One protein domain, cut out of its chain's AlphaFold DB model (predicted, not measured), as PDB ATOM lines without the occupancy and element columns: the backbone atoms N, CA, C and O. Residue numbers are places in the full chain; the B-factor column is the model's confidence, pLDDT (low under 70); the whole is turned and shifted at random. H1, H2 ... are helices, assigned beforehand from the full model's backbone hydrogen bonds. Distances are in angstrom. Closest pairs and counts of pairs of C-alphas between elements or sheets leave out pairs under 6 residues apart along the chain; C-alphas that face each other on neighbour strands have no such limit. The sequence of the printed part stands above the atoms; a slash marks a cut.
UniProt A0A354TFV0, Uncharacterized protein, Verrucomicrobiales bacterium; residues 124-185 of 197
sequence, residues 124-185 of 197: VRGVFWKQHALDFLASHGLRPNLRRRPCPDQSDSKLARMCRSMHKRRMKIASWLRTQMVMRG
ATOM      1  N   VAL A 124     162.061  -8.048 239.076       76.25
ATOM      2  CA  VAL A 124     161.476  -7.030 239.944       76.25
ATOM      3  C   VAL A 124     160.746  -5.972 239.128       76.25
ATOM      4  O   VAL A 124     161.247  -5.461 238.138       76.25
ATOM      5  N   ARG A 125     159.560  -5.570 239.597       74.12
ATOM      6  CA  ARG A 125     158.850  -4.385 239.102       74.12
ATOM      7  C   ARG A 125     158.695  -3.373 240.228       74.12
ATOM      8  O   ARG A 125     157.838  -3.514 241.106       74.12
ATOM      9  N   GLY A 126     159.526  -2.334 240.217       71.25
ATOM     10  CA  GLY A 126     159.594  -1.338 241.288       71.25
ATOM     11  C   GLY A 126     160.196  -1.926 242.568       71.25
ATOM     12  O   GLY A 126     161.393  -2.174 242.647       71.25
ATOM     13  N   VAL A 127     159.368  -2.155 243.590       68.06
ATOM     14  CA  VAL A 127     159.803  -2.787 244.855       68.06
ATOM     15  C   VAL A 127     159.277  -4.212 245.011       68.06
ATOM     16  O   VAL A 127     159.394  -4.782 246.092       68.06
ATOM     17  N   PHE A 128     158.677  -4.773 243.955       70.38
ATOM     18  CA  PHE A 128     157.976  -6.048 244.031       70.38
ATOM     19  C   PHE A 128     158.662  -7.126 243.207       70.38
ATOM     20  O   PHE A 128     158.868  -6.928 242.012       70.38
ATOM     21  N   TRP A 129     158.932  -8.277 243.822       75.44
ATOM     22  CA  TRP A 129     159.284  -9.488 243.086       75.44
ATOM     23  C   TRP A 129     158.106  -9.924 242.215       75.44
ATOM     24  O   TRP A 129     156.939  -9.791 242.611       75.44
ATOM     25  N   LYS A 130     158.400 -10.407 241.011       80.19
ATOM     26  CA  LYS A 130     157.401 -11.057 240.159       80.19
ATOM     27  C   LYS A 130     157.307 -12.540 240.513       80.19
ATOM     28  O   LYS A 130     158.318 -13.149 240.842       80.19
ATOM     29  N   GLN A 131     156.109 -13.121 240.427       79.06
ATOM     30  CA  GLN A 131     155.907 -14.528 240.792       79.06
ATOM     31  C   GLN A 131     156.788 -15.465 239.955       79.06
ATOM     32  O   GLN A 131     157.540 -16.242 240.524       79.06
ATOM     33  N   HIS A 132     156.819 -15.287 238.632       82.00
ATOM     34  CA  HIS A 132     157.666 -16.099 237.752       82.00
ATOM     35  C   HIS A 132     159.164 -15.996 238.067       82.00
ATOM     36  O   HIS A 132     159.908 -16.927 237.789       82.00
ATOM     37  N   ALA A 133     159.623 -14.893 238.662       85.06
ATOM     38  CA  ALA A 133     161.008 -14.759 239.094       85.06
ATOM     39  C   ALA A 133     161.287 -15.543 240.378       85.06
ATOM     40  O   ALA A 133     162.363 -16.111 240.534       85.06
ATOM     41  N   LEU A 134     160.313 -15.598 241.293       84.31
ATOM     42  CA  LEU A 134     160.382 -16.478 242.460       84.31
ATOM     43  C   LEU A 134     160.376 -17.945 242.025       84.31
ATOM     44  O   LEU A 134     161.182 -18.722 242.531       84.31
ATOM     45  N   ASP A 135     159.522 -18.296 241.062       85.56
ATOM     46  CA  ASP A 135     159.436 -19.646 240.501       85.56
ATOM     47  C   ASP A 135     160.744 -20.027 239.788       85.56
ATOM     48  O   ASP A 135     161.271 -21.117 240.005       85.56
ATOM     49  N   PHE A 136     161.319 -19.101 239.010       88.31
ATOM     50  CA  PHE A 136     162.626 -19.259 238.369       88.31
ATOM     51  C   PHE A 136     163.739 -19.481 239.398       88.31
ATOM     52  O   PHE A 136     164.536 -20.401 239.263       88.31
ATOM     53  N   LEU A 137     163.801 -18.681 240.465       87.06
ATOM     54  CA  LEU A 137     164.806 -18.880 241.512       87.06
ATOM     55  C   LEU A 137     164.627 -20.230 242.216       87.06
ATOM     56  O   LEU A 137     165.609 -20.936 242.438       87.06
ATOM     57  N   ALA A 138     163.386 -20.615 242.519       87.12
ATOM     58  CA  ALA A 138     163.080 -21.888 243.156       87.12
ATOM     59  C   ALA A 138     163.478 -23.088 242.283       87.12
ATOM     60  O   ALA A 138     164.058 -24.039 242.809       87.12
ATOM     61  N   SER A 139     163.236 -23.033 240.965       90.00
ATOM     62  CA  SER A 139     163.644 -24.097 240.036       90.00
ATOM     63  C   SER A 139     165.165 -24.253 239.932       90.00
ATOM     64  O   SER A 139     165.644 -25.342 239.634       90.00
ATOM     65  N   HIS A 140     165.922 -23.202 240.262       87.00
ATOM     66  CA  HIS A 140     167.386 -23.211 240.335       87.00
ATOM     67  C   HIS A 140     167.921 -23.435 241.762       87.00
ATOM     68  O   HIS A 140     169.111 -23.257 242.018       87.00
ATOM     69  N   GLY A 141     167.062 -23.800 242.722       88.88
ATOM     70  CA  GLY A 141     167.458 -24.053 244.112       88.88
ATOM     71  C   GLY A 141     167.865 -22.800 244.897       88.88
ATOM     72  O   GLY A 141     168.421 -22.904 245.992       88.88
ATOM     73  N   LEU A 142     167.581 -21.608 244.372       86.25
ATOM     74  CA  LEU A 142     167.915 -20.328 244.984       86.25
ATOM     75  C   LEU A 142     166.750 -19.809 245.832       86.25
ATOM     76  O   LEU A 142     165.577 -19.935 245.486       86.25
ATOM     77  N   ARG A 143     167.077 -19.174 246.963       81.69
ATOM     78  CA  ARG A 143     166.091 -18.535 247.847       81.69
ATOM     79  C   ARG A 143     166.331 -17.026 247.886       81.69
ATOM     80  O   ARG A 143     167.337 -16.601 248.458       81.69
ATOM     81  N   PRO A 144     165.438 -16.198 247.313       76.31
ATOM     82  CA  PRO A 144     165.626 -14.755 247.332       76.31
ATOM     83  C   PRO A 144     165.542 -14.207 248.758       76.31
ATOM     84  O   PRO A 144     164.662 -14.566 249.542       76.31
ATOM     85  N   ASN A 145     166.428 -13.267 249.089       73.38
ATOM     86  CA  ASN A 145     166.326 -12.519 250.334       73.38
ATOM     87  C   ASN A 145     165.244 -11.434 250.214       73.38
ATOM     88  O   ASN A 145     165.482 -10.330 249.722       73.38
ATOM     89  N   LEU A 146     164.051 -11.733 250.724       71.88
ATOM     90  CA  LEU A 146     162.901 -10.827 250.680       71.88
ATOM     91  C   LEU A 146     162.977  -9.676 251.704       71.88
ATOM     92  O   LEU A 146     162.133  -8.782 251.691       71.88
ATOM     93  N   ARG A 147     163.986  -9.648 252.592       59.16
ATOM     94  CA  ARG A 147     164.041  -8.702 253.726       59.16
ATOM     95  C   ARG A 147     164.316  -7.244 253.333       59.16
ATOM     96  O   ARG A 147     164.143  -6.368 254.175       59.16
ATOM     97  N   ARG A 148     164.734  -6.950 252.092       52.50
ATOM     98  CA  ARG A 148     165.130  -5.586 251.665       52.50
ATOM     99  C   ARG A 148     164.305  -4.936 250.553       52.50
ATOM    100  O   ARG A 148     164.496  -3.748 250.304       52.50
ATOM    101  N   ARG A 149     163.345  -5.635 249.946       51.56
ATOM    102  CA  ARG A 149     162.330  -5.011 249.083       51.56
ATOM    103  C   ARG A 149     160.961  -5.409 249.636       51.56
ATOM    104  O   ARG A 149     160.559  -6.553 249.452       51.56
ATOM    105  N   PRO A 150     160.305  -4.538 250.420       47.66
ATOM    106  CA  PRO A 150     159.096  -4.900 251.141       47.66
ATOM    107  C   PRO A 150     157.974  -5.107 250.110       47.66
ATOM    108  O   PRO A 150     157.421  -4.175 249.528       47.66
ATOM    109  N   CYS A 151     157.730  -6.376 249.806       52.53
ATOM    110  CA  CYS A 151     156.842  -6.811 248.747       52.53
ATOM    111  C   CYS A 151     155.776  -7.730 249.349       52.53
ATOM    112  O   CYS A 151     156.114  -8.780 249.889       52.53
ATOM    113  N   PRO A 152     154.489  -7.377 249.265       52.59
ATOM    114  CA  PRO A 152     153.397  -8.311 249.468       52.59
ATOM    115  C   PRO A 152     153.305  -9.232 248.250       52.59
ATOM    116  O   PRO A 152     153.611  -8.812 247.132       52.59
ATOM    117  N   ASP A 153     152.851 -10.456 248.487       52.69
ATOM    118  CA  ASP A 153     152.563 -11.476 247.478       52.69
ATOM    119  C   ASP A 153     151.828 -10.890 246.247       52.69
ATOM    120  O   ASP A 153     150.907 -10.074 246.397       52.69
ATOM    121  N   GLN A 154     152.266 -11.260 245.033       54.78
ATOM    122  CA  GLN A 154     151.680 -10.839 243.754       54.78
ATOM    123  C   GLN A 154     150.531 -11.731 243.268       54.78
ATOM    124  O   GLN A 154     149.977 -11.421 242.215       54.78
ATOM    125  N   SER A 155     150.088 -12.722 244.050       59.88
ATOM    126  CA  SER A 155     148.937 -13.561 243.690       59.88
ATOM    127  C   SER A 155     147.727 -12.758 243.185       59.88
ATOM    128  O   SER A 155     147.445 -11.639 243.642       59.88
ATOM    129  N   ASP A 156     146.995 -13.326 242.224       60.03
ATOM    130  CA  ASP A 156     145.797 -12.708 241.631       60.03
ATOM    131  C   ASP A 156     144.588 -12.691 242.575       60.03
ATOM    132  O   ASP A 156     143.521 -12.159 242.253       60.03
ATOM    133  N   SER A 157     144.761 -13.204 243.793       74.50
ATOM    134  CA  SER A 157     143.739 -13.131 244.820       74.50
ATOM    135  C   SER A 157     143.381 -11.670 245.138       74.50
ATOM    136  O   SER A 157     144.230 -10.777 245.273       74.50
ATOM    137  N   LYS A 158     142.077 -11.407 245.290       72.94
ATOM    138  CA  LYS A 158     141.557 -10.073 245.645       72.94
ATOM    139  C   LYS A 158     142.177  -9.549 246.949       72.94
ATOM    140  O   LYS A 158     142.469  -8.358 247.055       72.94
ATOM    141  N   LEU A 159     142.434 -10.441 247.907       73.25
ATOM    142  CA  LEU A 159     143.066 -10.120 249.189       73.25
ATOM    143  C   LEU A 159     144.524  -9.687 249.018       73.25
ATOM    144  O   LEU A 159     144.909  -8.639 249.538       73.25
ATOM    145  N   ALA A 160     145.319 -10.413 248.226       64.56
ATOM    146  CA  ALA A 160     146.697 -10.020 247.959       64.56
ATOM    147  C   ALA A 160     146.764  -8.672 247.229       64.56
ATOM    148  O   ALA A 160     147.548  -7.804 247.615       64.56
ATOM    149  N   ARG A 161     145.871  -8.414 246.263       68.06
ATOM    150  CA  ARG A 161     145.746  -7.093 245.616       68.06
ATOM    151  C   ARG A 161     145.462  -5.963 246.610       68.06
ATOM    152  O   ARG A 161     146.061  -4.889 246.503       68.06
ATOM    153  N   MET A 162     144.568  -6.187 247.571       76.62
ATOM    154  CA  MET A 162     144.225  -5.195 248.592       76.62
ATOM    155  C   MET A 162     145.406  -4.927 249.535       76.62
ATOM    156  O   MET A 162     145.786  -3.770 249.736       76.62
ATOM    157  N   CYS A 163     146.060  -5.982 250.027       71.50
ATOM    158  CA  CYS A 163     147.283  -5.885 250.827       71.50
ATOM    159  C   CYS A 163     148.408  -5.160 250.068       71.50
ATOM    160  O   CYS A 163     149.067  -4.284 250.634       71.50
ATOM    161  N   ARG A 164     148.564  -5.428 248.763       68.00
ATOM    162  CA  ARG A 164     149.477  -4.696 247.867       68.00
ATOM    163  C   ARG A 164     149.165  -3.208 247.814       68.00
ATOM    164  O   ARG A 164     150.084  -2.398 247.939       68.00
ATOM    165  N   SER A 165     147.897  -2.837 247.650       73.50
ATOM    166  CA  SER A 165     147.470  -1.433 247.612       73.50
ATOM    167  C   SER A 165     147.805  -0.700 248.917       73.50
ATOM    168  O   SER A 165     148.446   0.356 248.899       73.50
ATOM    169  N   MET A 166     147.470  -1.301 250.064       78.88
ATOM    170  CA  MET A 166     147.753  -0.724 251.382       78.88
ATOM    171  C   MET A 166     149.255  -0.596 251.646       78.88
ATOM    172  O   MET A 166     149.724   0.451 252.097       78.88
ATOM    173  N   HIS A 167     150.031  -1.626 251.315       67.56
ATOM    174  CA  HIS A 167     151.476  -1.609 251.498       67.56
ATOM    175  C   HIS A 167     152.159  -0.576 250.587       67.56
ATOM    176  O   HIS A 167     152.973   0.216 251.063       67.56
ATOM    177  N   LYS A 168     151.759  -0.486 249.305       67.69
ATOM    178  CA  LYS A 168     152.194   0.579 248.378       67.69
ATOM    179  C   LYS A 168     151.923   1.963 248.953       67.69
ATOM    180  O   LYS A 168     152.799   2.824 248.902       67.69
ATOM    181  N   ARG A 169     150.731   2.179 249.514       77.69
ATOM    182  CA  ARG A 169     150.352   3.458 250.122       77.69
ATOM    183  C   ARG A 169     151.228   3.783 251.333       77.69
ATOM    184  O   ARG A 169     151.771   4.882 251.391       77.69
ATOM    185  N   ARG A 170     151.450   2.824 252.239       76.69
ATOM    186  CA  ARG A 170     152.340   2.996 253.406       76.69
ATOM    187  C   ARG A 170     153.774   3.313 252.992       76.69
ATOM    188  O   ARG A 170     154.373   4.230 253.543       76.69
ATOM    189  N   MET A 171     154.308   2.615 251.992       63.41
ATOM    190  CA  MET A 171     155.649   2.889 251.471       63.41
ATOM    191  C   MET A 171     155.761   4.258 250.811       63.41
ATOM    192  O   MET A 171     156.742   4.956 251.050       63.41
ATOM    193  N   LYS A 172     154.770   4.666 250.006       69.00
ATOM    194  CA  LYS A 172     154.740   6.008 249.407       69.00
ATOM    195  C   LYS A 172     154.748   7.090 250.482       69.00
ATOM    196  O   LYS A 172     155.528   8.027 250.370       69.00
ATOM    197  N   ILE A 173     153.952   6.922 251.540       75.81
ATOM    198  CA  ILE A 173     153.925   7.845 252.683       75.81
ATOM    199  C   ILE A 173     155.286   7.864 253.388       75.81
ATOM    200  O   ILE A 173     155.843   8.932 253.600       75.81
ATOM    201  N   ALA A 174     155.868   6.701 253.695       71.31
ATOM    202  CA  ALA A 174     157.172   6.622 254.352       71.31
ATOM    203  C   ALA A 174     158.308   7.218 253.501       71.31
ATOM    204  O   ALA A 174     159.204   7.864 254.037       71.31
ATOM    205  N   SER A 175     158.277   7.014 252.182       61.38
ATOM    206  CA  SER A 175     159.238   7.588 251.233       61.38
ATOM    207  C   SER A 175     159.072   9.105 251.111       61.38
ATOM    208  O   SER A 175     160.056   9.843 251.164       61.38
ATOM    209  N   TRP A 176     157.829   9.586 251.032       70.31
ATOM    210  CA  TRP A 176     157.516  11.015 251.027       70.31
ATOM    211  C   TRP A 176     157.978  11.694 252.319       70.31
ATOM    212  O   TRP A 176     158.676  12.700 252.249       70.31
ATOM    213  N   LEU A 177     157.692  11.100 253.483       71.88
ATOM    214  CA  LEU A 177     158.172  11.589 254.777       71.88
ATOM    215  C   LEU A 177     159.701  11.633 254.828       71.88
ATOM    216  O   LEU A 177     160.256  12.670 255.171       71.88
ATOM    217  N   ARG A 178     160.400  10.568 254.407       67.31
ATOM    218  CA  ARG A 178     161.872  10.579 254.318       67.31
ATOM    219  C   ARG A 178     162.387  11.671 253.385       67.31
ATOM    220  O   ARG A 178     163.349  12.341 253.726       67.31
ATOM    221  N   THR A 179     161.739  11.879 252.241       63.00
ATOM    222  CA  THR A 179     162.113  12.930 251.282       63.00
ATOM    223  C   THR A 179     161.936  14.321 251.893       63.00
ATOM    224  O   THR A 179     162.832  15.150 251.789       63.00
ATOM    225  N   GLN A 180     160.820  14.564 252.585       70.88
ATOM    226  CA  GLN A 180     160.564  15.817 253.301       70.88
ATOM    227  C   GLN A 180     161.563  16.041 254.440       70.88
ATOM    228  O   GLN A 180     162.046  17.152 254.627       70.88
ATOM    229  N   MET A 181     161.910  14.986 255.175       66.81
ATOM    230  CA  MET A 181     162.921  15.027 256.229       66.81
ATOM    231  C   MET A 181     164.310  15.362 255.658       66.81
ATOM    232  O   MET A 181     164.965  16.269 256.162       66.81
ATOM    233  N   VAL A 182     164.707  14.746 254.537       61.06
ATOM    234  CA  VAL A 182     165.952  15.065 253.812       61.06
ATOM    235  C   VAL A 182     165.960  16.508 253.290       61.06
ATOM    236  O   VAL A 182     166.941  17.215 253.499       61.06
ATOM    237  N   MET A 183     164.871  16.982 252.672       58.91
ATOM    238  CA  MET A 183     164.758  18.371 252.192       58.91
ATOM    239  C   MET A 183     164.828  19.404 253.323       58.91
ATOM    240  O   MET A 183     165.284  20.521 253.107       58.91
ATOM    241  N   ARG A 184     164.401  19.032 254.533       70.75
ATOM    242  CA  ARG A 184     164.492  19.867 255.742       70.75
ATOM    243  C   ARG A 184     165.835  19.736 256.469       70.75
ATOM    244  O   ARG A 184     165.978  20.273 257.561       70.75
ATOM    245  N   GLY A 185     166.798  19.007 255.903       59.03
ATOM    246  CA  GLY A 185     168.113  18.778 256.511       59.03
ATOM    247  C   GLY A 185     168.103  17.807 257.697       59.03
ATOM    248  O   GLY A 185     169.112  17.657 258.379       59.03
TER     249      GLY A 185
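What this domain is: This is residues 124 to 185 of the 197 residues of an uncharacterized protein of Verrucomicrobiales bacterium (UniProt A0A354TFV0). One long helix, H2, runs past a loose head made of the short helix H1, a small turn at residues 124 to 129 and a long looping link; the far part of H2, with the residues after it, sticks out as an arm at residues 172 to 185. H1 and H2 are apart. The printed part has 62 residues, with two named helices in the order H1, H2 and no named strand, and its class is all helix. The whole is loose, with a radius of gyration of the C-alphas of 14.6 A, and its C-alphas span 47 by 27 by 15 A.

Where its parts are: The printed part begins at Val 124, with its C-alpha at (161.476, -7.030, 239.944). H1, residues 131 to 139, starts with C-alpha 131 at (155.907, -14.528, 240.792). H2, residues 158 to 183, measures 37.3 A from first to last C-alpha and ends with C-alpha 183 at (164.758, 18.371, 252.192).

How they stand to each other: Residues 124 to 125 pair with residues 128 to 129, antiparallel, in stretches too short to be named strands. H1 and H2 are apart, with no C-alpha of the one within 8 A of the other. Residues 136 to 141, of which 136 to 139 belong to H1, stand free. Residues 172 to 185, of which 172 to 183 belong to H2, stand free too. In H1 and H2 every O i to N i+4 pair is within hydrogen-bond range.

The domain as a whole: The C-alphas of Ser 139 and Arg 184, the two farthest apart, are 46.7 A apart. The printed part has no cut. The link from H1 to H2, residues 140 to 157, is long. The mean pLDDT of the printed part is 71.1, and 25 residues are under 70, among them residues 147 to 156.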